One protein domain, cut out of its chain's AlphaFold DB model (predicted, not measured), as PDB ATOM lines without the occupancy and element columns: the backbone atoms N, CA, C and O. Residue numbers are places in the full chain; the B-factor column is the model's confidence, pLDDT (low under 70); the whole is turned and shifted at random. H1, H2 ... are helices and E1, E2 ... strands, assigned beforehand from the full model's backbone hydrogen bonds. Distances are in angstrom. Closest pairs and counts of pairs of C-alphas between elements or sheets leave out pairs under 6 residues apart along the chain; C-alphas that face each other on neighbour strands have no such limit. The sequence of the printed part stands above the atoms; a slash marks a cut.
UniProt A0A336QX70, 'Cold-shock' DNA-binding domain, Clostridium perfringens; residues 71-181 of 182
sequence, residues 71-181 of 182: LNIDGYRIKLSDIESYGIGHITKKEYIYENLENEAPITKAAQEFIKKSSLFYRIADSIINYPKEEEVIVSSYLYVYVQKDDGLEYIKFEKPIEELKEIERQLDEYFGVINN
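What this domain is: This is residues 71 to 181 of the 182 residues of the protein "'Cold-shock' DNA-binding domain" of Clostridium perfringens (UniProt A0A336QX70). A long, twisted ribbon of two strands, E3 and E4, joins a body at one end to a loose loop with two small helices, H1 and H2, at the other. In the body, E5 widens the ribbon to a three-stranded sheet, H3 packs over one face, and the small hairpin E1 and E2 has E1 near H3. The printed part has 111 residues, in order E1 E2 E3 H1 H2 E4 E5 H3; the sheets E3 E4 E5 and E1 E2 are antiparallel, and the class is mixed, helices and strands. It is an extended rod, 79 by 28 by 26 A, with a radius of gyration of the C-alphas of 26.4 A.

How they stand to each other: Start at the hairpin of E1, residues 71 to 73, and E2, residues 76 to 79, where N 71 and O 78 are 2.8 A apart, within hydrogen-bond range. Next, E3, residues 83 to 97, pairs antiparallel with E4, residues 133 to 149; look at N 89 and O 142, 2.8 A. Between them in the chain, H1, residues 109 to 116, and H2, residues 119 to 129, are close but not clearly touching, with closest C-alphas Ile 115 and Phe 121 at 6.6 A. E4 forms a hairpin with E5, residues 152 to 159; N 145 and O 156 are 2.9 A apart. H3, residues 162 to 179, is on the twisted sheet E3 E4 E5 in two layers, helix on one face, at a height over the sheet of 10.0 A; its closest C-alpha pair with E4 is Ile 162 and Ser 141, 5.8 A. Every O i to N i+4 pair is within hydrogen-bond range in H1, 6 of 7 in H2 and 13 of 14 in H3.

Where its parts are: Find C-alpha 71, where E1 begins, at (32.188, 22.278, 4.797). E3 runs 41.1 A, E4 46.3 A, E5 23.4 A and H3 25.7 A, ending at C-alpha 179, (46.816, 23.828, 10.577).

The domain as a whole: The C-alphas farthest apart, of Ala 110 and Asp 150, are 81.0 A apart. The printed part has no cut; the link E3 to H1 is long. Confidence is under 70 at residues 96 to 134 and 177 to 181.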
ATOM      1  N   LEU A  71      33.353  22.169   3.933       88.06
ATOM      2  CA  LEU A  71      32.188  22.278   4.797       88.06
ATOM      3  C   LEU A  71      30.934  22.125   3.927       88.06
ATOM      4  O   LEU A  71      30.801  22.818   2.916       88.06
ATOM      5  N   ASN A  72      30.033  21.216   4.306       88.75
ATOM      6  CA  ASN A  72      28.748  21.041   3.631       88.75
ATOM      7  C   ASN A  72      27.617  21.448   4.575       88.75
ATOM      8  O   ASN A  72      27.420  20.803   5.600       88.75
ATOM      9  N   ILE A  73      26.884  22.502   4.230       89.56
ATOM     10  CA  ILE A  73      25.821  23.065   5.070       89.56
ATOM     11  C   ILE A  73      24.756  23.710   4.183       89.56
ATOM     12  O   ILE A  73      25.090  24.469   3.284       89.56
ATOM     13  N   ASP A  74      23.480  23.373   4.383       87.75
ATOM     14  CA  ASP A  74      22.337  23.923   3.627       87.75
ATOM     15  C   ASP A  74      22.510  23.914   2.095       87.75
ATOM     16  O   ASP A  74      22.108  24.834   1.388       87.75
ATOM     17  N   GLY A  75      23.147  22.862   1.570       86.25
ATOM     18  CA  GLY A  75      23.442  22.711   0.141       86.25
ATOM     19  C   GLY A  75      24.683  23.470  -0.344       86.25
ATOM     20  O   GLY A  75      25.134  23.242  -1.466       86.25
ATOM     21  N   TYR A  76      25.289  24.308   0.497       89.69
ATOM     22  CA  TYR A  76      26.581  24.924   0.223       89.69
ATOM     23  C   TYR A  76      27.695  23.908   0.418       89.69
ATOM     24  O   TYR A  76      27.729  23.187   1.412       89.69
ATOM     25  N   ARG A  77      28.640  23.901  -0.522       91.31
ATOM     26  CA  ARG A  77      29.894  23.153  -0.440       91.31
ATOM     27  C   ARG A  77      31.052  24.142  -0.450       91.31
ATOM     28  O   ARG A  77      31.494  24.578  -1.511       91.31
ATOM     29  N   ILE A  78      31.534  24.502   0.732       91.00
ATOM     30  CA  ILE A  78      32.546  25.546   0.928       91.00
ATOM     31  C   ILE A  78      33.898  24.877   1.109       91.00
ATOM     32  O   ILE A  78      34.035  24.040   1.994       91.00
ATOM     33  N   LYS A  79      34.903  25.224   0.301       89.56
ATOM     34  CA  LYS A  79      36.273  24.758   0.543       89.56
ATOM     35  C   LYS A  79      36.799  25.377   1.828       89.56
ATOM     36  O   LYS A  79      36.780  26.590   1.977       89.56
ATOM     37  N   LEU A  80      37.313  24.548   2.722       87.06
ATOM     38  CA  LEU A  80      37.799  25.011   4.023       87.06
ATOM     39  C   LEU A  80      39.113  25.786   3.923       87.06
ATOM     40  O   LEU A  80      39.377  26.632   4.761       87.06
ATOM     41  N   SER A  81      39.906  25.539   2.876       85.25
ATOM     42  CA  SER A  81      41.079  26.357   2.540       85.25
ATOM     43  C   SER A  81      40.737  27.793   2.164       85.25
ATOM     44  O   SER A  81      41.609  28.645   2.235       85.25
ATOM     45  N   ASP A  82      39.506  28.029   1.714       91.00
ATOM     46  CA  ASP A  82      39.082  29.335   1.223       91.00
ATOM     47  C   ASP A  82      38.433  30.144   2.357       91.00
ATOM     48  O   ASP A  82      38.103  31.304   2.152       91.00
ATOM     49  N   ILE A  83      38.207  29.550   3.536       92.62
ATOM     50  CA  ILE A  83      37.627  30.245   4.687       92.62
ATOM     51  C   ILE A  83      38.733  31.021   5.409       92.62
ATOM     52  O   ILE A  83      39.680  30.428   5.920       92.62
ATOM     53  N   GLU A  84      38.558  32.335   5.497       90.44
ATOM     54  CA  GLU A  84      39.471  33.261   6.179       90.44
ATOM     55  C   GLU A  84      39.119  33.416   7.662       90.44
ATOM     56  O   GLU A  84      39.986  33.509   8.528       90.44
ATOM     57  N   SER A  85      37.822  33.465   7.971       91.75
ATOM     58  CA  SER A  85      37.322  33.566   9.343       91.75
ATOM     59  C   SER A  85      35.876  33.098   9.438       91.75
ATOM     60  O   SER A  85      35.152  33.023   8.443       91.75
ATOM     61  N   TYR A  86      35.442  32.781  10.650       94.62
ATOM     62  CA  TYR A  86      34.065  32.415  10.952       94.62
ATOM     63  C   TYR A  86      33.707  32.865  12.365       94.62
ATOM     64  O   TYR A  86      34.583  33.186  13.167       94.62
ATOM     65  N   GLY A  87      32.413  32.905  12.663       91.75
ATOM     66  CA  GLY A  87      31.949  33.155  14.020       91.75
ATOM     67  C   GLY A  87      30.437  33.117  14.151       91.75
ATOM     68  O   GLY A  87      29.699  33.414  13.203       91.75
ATOM     69  N   ILE A  88      29.984  32.752  15.348       92.62
ATOM     70  CA  ILE A  88      28.569  32.754  15.703       92.62
ATOM     71  C   ILE A  88      28.150  34.138  16.216       92.62
ATOM     72  O   ILE A  88      28.802  34.740  17.065       92.62
ATOM     73  N   GLY A  89      27.025  34.641  15.708       88.75
ATOM     74  CA  GLY A  89      26.344  35.832  16.207       88.75
ATOM     75  C   GLY A  89      24.912  35.527  16.638       88.75
ATOM     76  O   GLY A  89      24.293  34.579  16.151       88.75
ATOM     77  N   HIS A  90      24.363  36.367  17.514       89.00
ATOM     78  CA  HIS A  90      23.008  36.228  18.045       89.00
ATOM     79  C   HIS A  90      22.223  37.528  17.922       89.00
ATOM     80  O   HIS A  90      22.777  38.613  18.094       89.00
ATOM     81  N   ILE A  91      20.921  37.414  17.675       84.81
ATOM     82  CA  ILE A  91      19.976  38.502  17.929       84.81
ATOM     83  C   ILE A  91      19.355  38.231  19.292       84.81
ATOM     84  O   ILE A  91      18.724  37.192  19.484       84.81
ATOM     85  N   THR A  92      19.529  39.155  20.234       84.50
ATOM     86  CA  THR A  92      18.892  39.097  21.550       84.50
ATOM     87  C   THR A  92      17.718  40.063  21.625       84.50
ATOM     88  O   THR A  92      17.667  41.093  20.946       84.50
ATOM     89  N   LYS A  93      16.742  39.724  22.461       82.50
ATOM     90  CA  LYS A  93      15.645  40.601  22.854       82.50
ATOM     91  C   LYS A  93      15.655  40.705  24.369       82.50
ATOM     92  O   LYS A  93      15.797  39.703  25.062       82.50
ATOM     93  N   LYS A  94      15.481  41.926  24.870       77.19
ATOM     94  CA  LYS A  94      15.269  42.164  26.294       77.19
ATOM     95  C   LYS A  94      13.846  41.778  26.662       77.19
ATOM     96  O   LYS A  94      12.896  42.333  26.098       77.19
ATOM     97  N   GLU A  95      13.706  40.854  27.596       70.69
ATOM     98  CA  GLU A  95      12.430  40.535  28.222       70.69
ATOM     99  C   GLU A  95      12.444  40.981  29.683       70.69
ATOM    100  O   GLU A  95      13.463  40.921  30.371       70.69
ATOM    101  N   TYR A  96      11.301  41.499  30.129       64.56
ATOM    102  CA  TYR A  96      11.104  41.984  31.489       64.56
ATOM    103  C   TYR A  96      10.299  40.933  32.241       64.56
ATOM    104  O   TYR A  96       9.103  40.772  31.981       64.56
ATOM    105  N   ILE A  97      10.949  40.215  33.156       58.84
ATOM    106  CA  ILE A  97      10.276  39.234  34.006       58.84
ATOM    107  C   ILE A  97       9.915  39.912  35.324       58.84
ATOM    108  O   ILE A  97      10.774  40.432  36.039       58.84
ATOM    109  N   TYR A  98       8.623  39.897  35.640       58.34
ATOM    110  CA  TYR A  98       8.109  40.330  36.931       58.34
ATOM    111  C   TYR A  98       8.077  39.111  37.854       58.34
ATOM    112  O   TYR A  98       7.233  38.228  37.697       58.34
ATOM    113  N   GLU A  99       9.012  39.029  38.800       53.81
ATOM    114  CA  GLU A  99       8.914  38.054  39.885       53.81
ATOM    115  C   GLU A  99       7.797  38.507  40.827       53.81
ATOM    116  O   GLU A  99       7.962  39.455  41.593       53.81
ATOM    117  N   ASN A 100       6.649  37.829  40.791       50.31
ATOM    118  CA  ASN A 100       5.703  37.936  41.893       50.31
ATOM    119  C   ASN A 100       6.382  37.324  43.121       50.31
ATOM    120  O   ASN A 100       6.518  36.104  43.220       50.31
ATOM    121  N   LEU A 101       6.824  38.162  44.058       50.44
ATOM    122  CA  LEU A 101       7.228  37.730  45.391       50.44
ATOM    123  C   LEU A 101       5.979  37.260  46.159       50.44
ATOM    124  O   LEU A 101       5.525  37.914  47.093       50.44
ATOM    125  N   GLU A 102       5.421  36.104  45.791       48.53
ATOM    126  CA  GLU A 102       4.537  35.318  46.659       48.53
ATOM    127  C   GLU A 102       5.382  34.679  47.772       48.53
ATOM    128  O   GLU A 102       5.535  33.470  47.872       48.53
ATOM    129  N   ASN A 103       5.987  35.513  48.613       44.94
ATOM    130  CA  ASN A 103       6.459  35.094  49.919       44.94
ATOM    131  C   ASN A 103       5.728  35.960  50.934       44.94
ATOM    132  O   ASN A 103       6.137  37.080  51.243       44.94
ATOM    133  N   GLU A 104       4.608  35.428  51.421       46.88
ATOM    134  CA  GLU A 104       3.868  35.941  52.567       46.88
ATOM    135  C   GLU A 104       4.777  35.957  53.810       46.88
ATOM    136  O   GLU A 104       4.729  35.075  54.665       46.88
ATOM    137  N   ALA A 105       5.615  36.982  53.959       47.84
ATOM    138  CA  ALA A 105       6.016  37.389  55.295       47.84
ATOM    139  C   ALA A 105       4.745  37.939  55.964       47.84
ATOM    140  O   ALA A 105       4.135  38.859  55.409       47.84
ATOM    141  N   PRO A 106       4.292  37.404  57.115       44.56
ATOM    142  CA  PRO A 106       3.051  37.850  57.727       44.56
ATOM    143  C   PRO A 106       3.194  39.316  58.137       44.56
ATOM    144  O   PRO A 106       3.803  39.650  59.154       44.56
ATOM    145  N   ILE A 107       2.626  40.211  57.329       54.16
ATOM    146  CA  ILE A 107       2.531  41.628  57.655       54.16
ATOM    147  C   ILE A 107       1.611  41.708  58.872       54.16
ATOM    148  O   ILE A 107       0.415  41.415  58.781       54.16
ATOM    149  N   THR A 108       2.168  42.057  60.029       57.72
ATOM    150  CA  THR A 108       1.398  42.192  61.270       57.72
ATOM    151  C   THR A 108       0.233  43.167  61.067       57.72
ATOM    152  O   THR A 108       0.353  44.150  60.333       57.72
ATOM    153  N   LYS A 109      -0.914  42.930  61.725       55.41
ATOM    154  CA  LYS A 109      -2.119  43.784  61.598       55.41
ATOM    155  C   LYS A 109      -1.823  45.282  61.773       55.41
ATOM    156  O   LYS A 109      -2.410  46.100  61.074       55.41
ATOM    157  N   ALA A 110      -0.872  45.631  62.642       54.84
ATOM    158  CA  ALA A 110      -0.429  47.009  62.864       54.84
ATOM    159  C   ALA A 110       0.261  47.629  61.633       54.84
ATOM    160  O   ALA A 110       0.005  48.783  61.294       54.84
ATOM    161  N   ALA A 111       1.087  46.857  60.924       53.41
ATOM    162  CA  ALA A 111       1.708  47.296  59.679       53.41
ATOM    163  C   ALA A 111       0.674  47.407  58.541       53.41
ATOM    164  O   ALA A 111       0.718  48.366  57.775       53.41
ATOM    165  N   GLN A 112      -0.318  46.507  58.481       56.59
ATOM    166  CA  GLN A 112      -1.416  46.604  57.505       56.59
ATOM    167  C   GLN A 112      -2.269  47.871  57.700       56.59
ATOM    168  O   GLN A 112      -2.654  48.515  56.723       56.59
ATOM    169  N   GLU A 113      -2.552  48.263  58.947       56.84
ATOM    170  CA  GLU A 113      -3.283  49.504  59.241       56.84
ATOM    171  C   GLU A 113      -2.469  50.768  58.935       56.84
ATOM    172  O   GLU A 113      -3.030  51.762  58.466       56.84
ATOM    173  N   PHE A 114      -1.153  50.732  59.157       57.94
ATOM    174  CA  PHE A 114      -0.253  51.841  58.834       57.94
ATOM    175  C   PHE A 114      -0.133  52.052  57.316       57.94
ATOM    176  O   PHE A 114      -0.243  53.180  56.831       57.94
ATOM    177  N   ILE A 115      -0.001  50.961  56.555       54.53
ATOM    178  CA  ILE A 115       0.095  50.966  55.088       54.53
ATOM    179  C   ILE A 115      -1.219  51.447  54.444       54.53
ATOM    180  O   ILE A 115      -1.189  52.279  53.539       54.53
ATOM    181  N   LYS A 116      -2.388  51.036  54.963       54.75
ATOM    182  CA  LYS A 116      -3.706  51.502  54.478       54.75
ATOM    183  C   LYS A 116      -3.936  53.011  54.609       54.75
ATOM    184  O   LYS A 116      -4.752  53.558  53.872       54.75
ATOM    185  N   LYS A 117      -3.256  53.691  55.538       57.12
ATOM    186  CA  LYS A 117      -3.438  55.133  55.779       57.12
ATOM    187  C   LYS A 117      -2.604  56.034  54.872       57.12
ATOM    188  O   LYS A 117      -2.886  57.227  54.812       57.12
ATOM    189  N   SER A 118      -1.615  55.499  54.157       52.66
ATOM    190  CA  SER A 118      -0.778  56.292  53.258       52.66
ATOM    191  C   SER A 118      -0.887  55.803  51.818       52.66
ATOM    192  O   SER A 118      -0.245  54.837  51.412       52.66
ATOM    193  N   SER A 119      -1.664  56.530  51.013       52.28
ATOM    194  CA  SER A 119      -1.754  56.332  49.558       52.28
ATOM    195  C   SER A 119      -0.407  56.500  48.843       52.28
ATOM    196  O   SER A 119      -0.215  55.986  47.742       52.28
ATOM    197  N   LEU A 120       0.537  57.207  49.471       48.94
ATOM    198  CA  LEU A 120       1.871  57.460  48.940       48.94
ATOM    199  C   LEU A 120       2.797  56.250  49.127       48.94
ATOM    200  O   LEU A 120       3.576  55.941  48.231       48.94
ATOM    201  N   PHE A 121       2.672  55.524  50.246       51.81
ATOM    202  CA  PHE A 121       3.487  54.332  50.505       51.81
ATOM    203  C   PHE A 121       3.123  53.158  49.591       51.81
ATOM    204  O   PHE A 121       4.031  52.449  49.177       51.81
ATOM    205  N   TYR A 122       1.852  52.992  49.204       49.44
ATOM    206  CA  TYR A 122       1.450  51.954  48.238       49.44
ATOM    207  C   TYR A 122       2.147  52.118  46.881       49.44
ATOM    208  O   TYR A 122       2.738  51.177  46.368       49.44
ATOM    209  N   ARG A 123       2.155  53.340  46.336       46.56
ATOM    210  CA  ARG A 123       2.778  53.624  45.033       46.56
ATOM    211  C   ARG A 123       4.294  53.436  45.053       46.56
ATOM    212  O   ARG A 123       4.870  53.011  44.058       46.56
ATOM    213  N   ILE A 124       4.927  53.773  46.177       45.78
ATOM    214  CA  ILE A 124       6.371  53.621  46.368       45.78
ATOM    215  C   ILE A 124       6.725  52.140  46.564       45.78
ATOM    216  O   ILE A 124       7.659  51.659  45.930       45.78
ATOM    217  N   ALA A 125       5.961  51.401  47.373       47.94
ATOM    218  CA  ALA A 125       6.175  49.977  47.608       47.94
ATOM    219  C   ALA A 125       6.018  49.153  46.322       47.94
ATOM    220  O   ALA A 125       6.923  48.390  46.006       47.94
ATOM    221  N   ASP A 126       4.969  49.380  45.522       46.91
ATOM    222  CA  ASP A 126       4.798  48.699  44.228       46.91
ATOM    223  C   ASP A 126       5.962  48.982  43.261       46.91
ATOM    224  O   ASP A 126       6.395  48.089  42.536       46.91
ATOM    225  N   SER A 127       6.511  50.204  43.279       48.91
ATOM    226  CA  SER A 127       7.651  50.587  42.428       48.91
ATOM    227  C   SER A 127       9.002  50.024  42.886       48.91
ATOM    228  O   SER A 127       9.910  49.895  42.072       48.91
ATOM    229  N   ILE A 128       9.151  49.710  44.178       47.53
ATOM    230  CA  ILE A 128      10.382  49.143  44.754       47.53
ATOM    231  C   ILE A 128      10.341  47.608  44.718       47.53
ATOM    232  O   ILE A 128      11.376  46.981  44.516       47.53
ATOM    233  N   ILE A 129       9.159  47.005  44.900       50.97
ATOM    234  CA  ILE A 129       8.960  45.549  44.975       50.97
ATOM    235  C   ILE A 129       8.962  44.906  43.579       50.97
ATOM    236  O   ILE A 129       9.479  43.805  43.431       50.97
ATOM    237  N   ASN A 130       8.465  45.601  42.549       50.88
ATOM    238  CA  ASN A 130       8.356  45.073  41.184       50.88
ATOM    239  C   ASN A 130       9.381  45.695  40.224       50.88
ATOM    240  O   ASN A 130       9.008  46.213  39.169       50.88
ATOM    241  N   TYR A 131      10.671  45.667  40.566       53.44
ATOM    242  CA  TYR A 131      11.702  45.937  39.560       53.44
ATOM    243  C   TYR A 131      11.827  44.710  38.650       53.44
ATOM    244  O   TYR A 131      12.218  43.648  39.140       53.44
ATOM    245  N   PRO A 132      11.478  44.810  37.353       56.09
ATOM    246  CA  PRO A 132      11.594  43.672  36.461       56.09
ATOM    247  C   PRO A 132      13.066  43.286  36.339       56.09
ATOM    248  O   PRO A 132      13.930  44.145  36.143       56.09
ATOM    249  N   LYS A 133      13.352  41.989  36.432       62.47
ATOM    250  CA  LYS A 133      14.659  41.489  36.018       62.47
ATOM    251  C   LYS A 133      14.715  41.592  34.498       62.47
ATOM    252  O   LYS A 133      13.840  41.067  33.807       62.47
ATOM    253  N   GLU A 134      15.699  42.333  33.999       65.69
ATOM    254  CA  GLU A 134      16.030  42.358  32.576       65.69
ATOM    255  C   GLU A 134      16.793  41.078  32.243       65.69
ATOM    256  O   GLU A 134      17.915  40.885  32.714       65.69
ATOM    257  N   GLU A 135      16.195  40.217  31.425       75.00
ATOM    258  CA  GLU A 135      16.880  39.061  30.852       75.00
ATOM    259  C   GLU A 135      17.046  39.252  29.344       75.00
ATOM    260  O   GLU A 135      16.120  39.660  28.635       75.00
ATOM    261  N   GLU A 136      18.248  38.976  28.839       75.44
ATOM    262  CA  GLU A 136      18.494  38.901  27.402       75.44
ATOM    263  C   GLU A 136      18.196  37.488  26.909       75.44
ATOM    264  O   GLU A 136      18.894  36.531  27.238       75.44
ATOM    265  N   VAL A 137      17.158  37.368  26.086       81.25
ATOM    266  CA  VAL A 137      16.752  36.106  25.473       81.25
ATOM    267  C   VAL A 137      17.263  36.071  24.036       81.25
ATOM    268  O   VAL A 137      17.035  37.006  23.264       81.25
ATOM    269  N   ILE A 138      17.955  34.995  23.658       77.81
ATOM    270  CA  ILE A 138      18.389  34.770  22.272       77.81
ATOM    271  C   ILE A 138      17.155  34.465  21.418       77.81
ATOM    272  O   ILE A 138      16.444  33.495  21.659       77.81
ATOM    273  N   VAL A 139      16.920  35.292  20.403       86.19
ATOM    274  CA  VAL A 139      15.813  35.156  19.446       86.19
ATOM    275  C   VAL A 139      16.235  34.318  18.246       86.19
ATOM    276  O   VAL A 139      15.477  33.476  17.774       86.19
ATOM    277  N   SER A 140      17.450  34.539  17.748       86.25
ATOM    278  CA  SER A 140      18.013  33.776  16.638       86.25
ATOM    279  C   SER A 140      19.535  33.764  16.698       86.25
ATOM    280  O   SER A 140      20.167  34.626  17.317       86.25
ATOM    281  N   SER A 141      20.121  32.749  16.068       91.88
ATOM    282  CA  SER A 141      21.564  32.525  16.030       91.88
ATOM    283  C   SER A 141      22.010  32.306  14.592       91.88
ATOM    284  O   SER A 141      21.283  31.707  13.795       91.88
ATOM    285  N   TYR A 142      23.205  32.787  14.268       93.50
ATOM    286  CA  TYR A 142      23.754  32.727  12.923       93.50
ATOM    287  C   TYR A 142      25.229  32.376  12.942       93.50
ATOM    288  O   TYR A 142      25.970  32.952  13.728       93.50
ATOM    289  N   LEU A 143      25.667  31.514  12.030       94.25
ATOM    290  CA  LEU A 143      27.082  31.347  11.719       94.25
ATOM    291  C   LEU A 143      27.420  32.172  10.481       94.25
ATOM    292  O   LEU A 143      26.803  32.002   9.425       94.25
ATOM    293  N   TYR A 144      28.404  33.051  10.623       94.88
ATOM    294  CA  TYR A 144      29.022  33.768   9.515       94.88
ATOM    295  C   TYR A 144      30.300  33.040   9.116       94.88
ATOM    296  O   TYR A 144      31.126  32.741   9.974       94.88
ATOM    297  N   VAL A 145      30.460  32.769   7.823       94.81
ATOM    298  CA  VAL A 145      31.672  32.176   7.246       94.81
ATOM    299  C   VAL A 145      32.189  33.113   6.164       94.81
ATOM    300  O   VAL A 145      31.513  33.299   5.155       94.81
ATOM    301  N   TYR A 146      33.366  33.698   6.371       93.56
ATOM    302  CA  TYR A 146      34.029  34.592   5.424       93.56
ATOM    303  C   TYR A 146      34.977  33.787   4.535       93.56
ATOM    304  O   TYR A 146      35.833  33.064   5.038       93.56
ATOM    305  N   VAL A 147      34.810  33.902   3.218       93.50
ATOM    306  CA  VAL A 147      35.474  33.086   2.201       93.50
ATOM    307  C   VAL A 147      36.191  33.982   1.193       93.50
ATOM    308  O   VAL A 147      35.572  34.869   0.603       93.50
ATOM    309  N   GLN A 148      37.476  33.732   0.954       91.44
ATOM    310  CA  GLN A 148      38.258  34.397  -0.081       91.44
ATOM    311  C   GLN A 148      37.850  33.886  -1.472       91.44
ATOM    312  O   GLN A 148      37.834  32.681  -1.740       91.44
ATOM    313  N   LYS A 149      37.525  34.813  -2.374       88.06
ATOM    314  CA  LYS A 149      37.248  34.577  -3.797       88.06
ATOM    315  C   LYS A 149      38.237  35.348  -4.669       88.06
ATOM    316  O   LYS A 149      39.001  36.176  -4.170       88.06
ATOM    317  N   ASP A 150      38.191  35.082  -5.974       84.88
ATOM    318  CA  ASP A 150      39.015  35.774  -6.974       84.88
ATOM    319  C   ASP A 150      38.768  37.296  -6.961       84.88
ATOM    320  O   ASP A 150      39.709  38.077  -7.085       84.88
ATOM    321  N   ASP A 151      37.519  37.710  -6.718       85.06
ATOM    322  CA  ASP A 151      37.082  39.112  -6.773       85.06
ATOM    323  C   ASP A 151      37.022  39.806  -5.395       85.06
ATOM    324  O   ASP A 151      36.644  40.977  -5.303       85.06
ATOM    325  N   GLY A 152      37.397  39.114  -4.310       86.12
ATOM    326  CA  GLY A 152      37.405  39.668  -2.952       86.12
ATOM    327  C   GLY A 152      36.888  38.719  -1.871       86.12
ATOM    328  O   GLY A 152      36.723  37.521  -2.093       86.12
ATOM    329  N   LEU A 153      36.661  39.264  -0.675       89.25
ATOM    330  CA  LEU A 153      36.139  38.521   0.472       89.25
ATOM    331  C   LEU A 153      34.605  38.542   0.463       89.25
ATOM    332  O   LEU A 153      33.998  39.613   0.496       89.25
ATOM    333  N   GLU A 154      33.983  37.367   0.473       93.19
ATOM    334  CA  GLU A 154      32.531  37.204   0.605       93.19
ATOM    335  C   GLU A 154      32.186  36.551   1.943       93.19
ATOM    336  O   GLU A 154      33.025  35.884   2.541       93.19
ATOM    337  N   TYR A 155      30.948  36.700   2.418       91.81
ATOM    338  CA  TYR A 155      30.469  35.941   3.572       91.81
ATOM    339  C   TYR A 155      29.203  35.158   3.243       91.81
ATOM    340  O   TYR A 155      28.358  35.594   2.463       91.81
ATOM    341  N   ILE A 156      29.057  34.007   3.897       93.31
ATOM    342  CA  ILE A 156      27.853  33.180   3.862       93.31
ATOM    343  C   ILE A 156      27.280  33.134   5.279       93.31
ATOM    344  O   ILE A 156      28.019  32.972   6.250       93.31
ATOM    345  N   LYS A 157      25.962  33.316   5.394       94.69
ATOM    346  CA  LYS A 157      25.235  33.374   6.666       94.69
ATOM    347  C   LYS A 157      24.289  32.181   6.780       94.69
ATOM    348  O   LYS A 157      23.429  32.005   5.920       94.69
ATOM    349  N   PHE A 158      24.409  31.425   7.867       94.25
ATOM    350  CA  PHE A 158      23.567  30.263   8.164       94.25
ATOM    351  C   PHE A 158      22.743  30.503   9.422       94.25
ATOM    352  O   PHE A 158      23.318  30.756  10.474       94.25
ATOM    353  N   GLU A 159      21.416  30.419   9.326       95.19
ATOM    354  CA  GLU A 159      20.496  30.519  10.466       95.19
ATOM    355  C   GLU A 159      20.060  29.125  10.910       95.19
ATOM    356  O   GLU A 159      19.418  28.406  10.145       95.19
ATOM    357  N   LYS A 160      20.425  28.737  12.134       92.44
ATOM    358  CA  LYS A 160      20.126  27.415  12.705       92.44
ATOM    359  C   LYS A 160      19.994  27.493  14.230       92.44
ATOM    360  O   LYS A 160      20.418  28.492  14.822       92.44
ATOM    361  N   PRO A 161      19.448  26.447  14.885       92.56
ATOM    362  CA  PRO A 161      19.562  26.284  16.331       92.56
ATOM    363  C   PRO A 161      21.016  26.407  16.800       92.56
ATOM    364  O   PRO A 161      21.941  25.958  16.117       92.56
ATOM    365  N   ILE A 162      21.229  27.020  17.964       90.06
ATOM    366  CA  ILE A 162      22.577  27.329  18.459       90.06
ATOM    367  C   ILE A 162      23.418  26.067  18.687       90.06
ATOM    368  O   ILE A 162      24.628  26.078  18.486       90.06
ATOM    369  N   GLU A 163      22.788  24.959  19.054       88.75
ATOM    370  CA  GLU A 163      23.442  23.668  19.249       88.75
ATOM    371  C   GLU A 163      24.053  23.147  17.942       88.75
ATOM    372  O   GLU A 163      25.186  22.671  17.942       88.75
ATOM    373  N   GLU A 164      23.344  23.300  16.819       89.69
ATOM    374  CA  GLU A 164      23.858  22.923  15.499       89.69
ATOM    375  C   GLU A 164      25.013  23.832  15.077       89.69
ATOM    376  O   GLU A 164      26.038  23.350  14.598       89.69
ATOM    377  N   LEU A 165      24.876  25.147  15.286       90.75
ATOM    378  CA  LEU A 165      25.925  26.107  14.937       90.75
ATOM    379  C   LEU A 165      27.211  25.872  15.732       90.75
ATOM    380  O   LEU A 165      28.290  25.927  15.148       90.75
ATOM    381  N   LYS A 166      27.105  25.559  17.029       87.56
ATOM    382  CA  LYS A 166      28.253  25.217  17.880       87.56
ATOM    383  C   LYS A 166      28.961  23.951  17.423       87.56
ATOM    384  O   LYS A 166      30.182  23.884  17.488       87.56
ATOM    385  N   GLU A 167      28.219  22.950  16.959       85.12
ATOM    386  CA  GLU A 167      28.834  21.739  16.414       85.12
ATOM    387  C   GLU A 167      29.594  22.032  15.114       85.12
ATOM    388  O   GLU A 167      30.700  21.532  14.918       85.12
ATOM    389  N   ILE A 168      29.047  22.892  14.250       87.62
ATOM    390  CA  ILE A 168      29.737  23.333  13.030       87.62
ATOM    391  C   ILE A 168      30.991  24.148  13.373       87.62
ATOM    392  O   ILE A 168      32.051  23.910  12.798       87.62
ATOM    393  N   GLU A 169      30.895  25.086  14.318       89.75
ATOM    394  CA  GLU A 169      32.026  25.892  14.794       89.75
ATOM    395  C   GLU A 169      33.133  25.007  15.377       89.75
ATOM    396  O   GLU A 169      34.286  25.133  14.975       89.75
ATOM    397  N   ARG A 170      32.779  24.012  16.199       84.56
ATOM    398  CA  ARG A 170      33.719  23.021  16.742       84.56
ATOM    399  C   ARG A 170      34.463  22.263  15.640       84.56
ATOM    400  O   ARG A 170      35.666  22.045  15.753       84.56
ATOM    401  N   GLN A 171      33.776  21.864  14.568       84.31
ATOM    402  CA  GLN A 171      34.405  21.186  13.426       84.31
ATOM    403  C   GLN A 171      35.377  22.104  12.668       84.31
ATOM    404  O   GLN A 171      36.416  21.645  12.185       84.31
ATOM    405  N   LEU A 172      35.053  23.395  12.555       86.62
ATOM    406  CA  LEU A 172      35.949  24.396  11.973       86.62
ATOM    407  C   LEU A 172      37.173  24.625  12.869       86.62
ATOM    408  O   LEU A 172      38.295  24.574  12.368       86.62
ATOM    409  N   ASP A 173      36.977  24.769  14.181       84.81
ATOM    410  CA  ASP A 173      38.057  24.909  15.164       84.81
ATOM    411  C   ASP A 173      39.011  23.714  15.129       84.81
ATOM    412  O   ASP A 173      40.229  23.886  15.139       84.81
ATOM    413  N   GLU A 174      38.478  22.493  15.032       78.81
ATOM    414  CA  GLU A 174      39.288  21.286  14.865       78.81
ATOM    415  C   GLU A 174      40.105  21.329  13.573       78.81
ATOM    416  O   GLU A 174      41.279  20.972  13.580       78.81
ATOM    417  N   TYR A 175      39.533  21.796  12.464       79.06
ATOM    418  CA  TYR A 175      40.265  21.908  11.204       79.06
ATOM    419  C   TYR A 175      41.378  22.971  11.254       79.06
ATOM    420  O   TYR A 175      42.512  22.699  10.852       79.06
ATOM    421  N   PHE A 176      41.090  24.175  11.751       78.12
ATOM    422  CA  PHE A 176      42.056  25.281  11.768       78.12
ATOM    423  C   PHE A 176      43.080  25.167  12.900       78.12
ATOM    424  O   PHE A 176      44.254  25.495  12.710       78.12
ATOM    425  N   GLY A 177      42.681  24.629  14.053       67.81
ATOM    426  CA  GLY A 177      43.581  24.322  15.163       67.81
ATOM    427  C   GLY A 177      44.645  23.290  14.789       67.81
ATOM    428  O   GLY A 177      45.755  23.326  15.314       67.81
ATOM    429  N   VAL A 178      44.360  22.407  13.833       53.34
ATOM    430  CA  VAL A 178      45.351  21.494  13.252       53.34
ATOM    431  C   VAL A 178      46.378  22.226  12.400       53.34
ATOM    432  O   VAL A 178      47.571  21.954  12.526       53.34
ATOM    433  N   ILE A 179      45.931  23.124  11.517       54.50
ATOM    434  CA  ILE A 179      46.816  23.828  10.577       54.50
ATOM    435  C   ILE A 179      47.840  24.673  11.338       54.50
ATOM    436  O   ILE A 179      49.011  24.677  10.979       54.50
ATOM    437  N   ASN A 180      47.411  25.334  12.414       50.06
ATOM    438  CA  ASN A 180      48.266  26.225  13.200       50.06
ATOM    439  C   ASN A 180      49.238  25.497  14.150       50.06
ATOM    440  O   ASN A 180      50.131  26.135  14.700       50.06
ATOM    441  N   ASN A 181      49.076  24.183  14.351       42.56
ATOM    442  CA  ASN A 181      49.946  23.353  15.194       42.56
ATOM    443  C   ASN A 181      50.913  22.455  14.383       42.56
ATOM    444  O   ASN A 181      51.543  21.571  14.969       42.56
TER     445      ASN A 181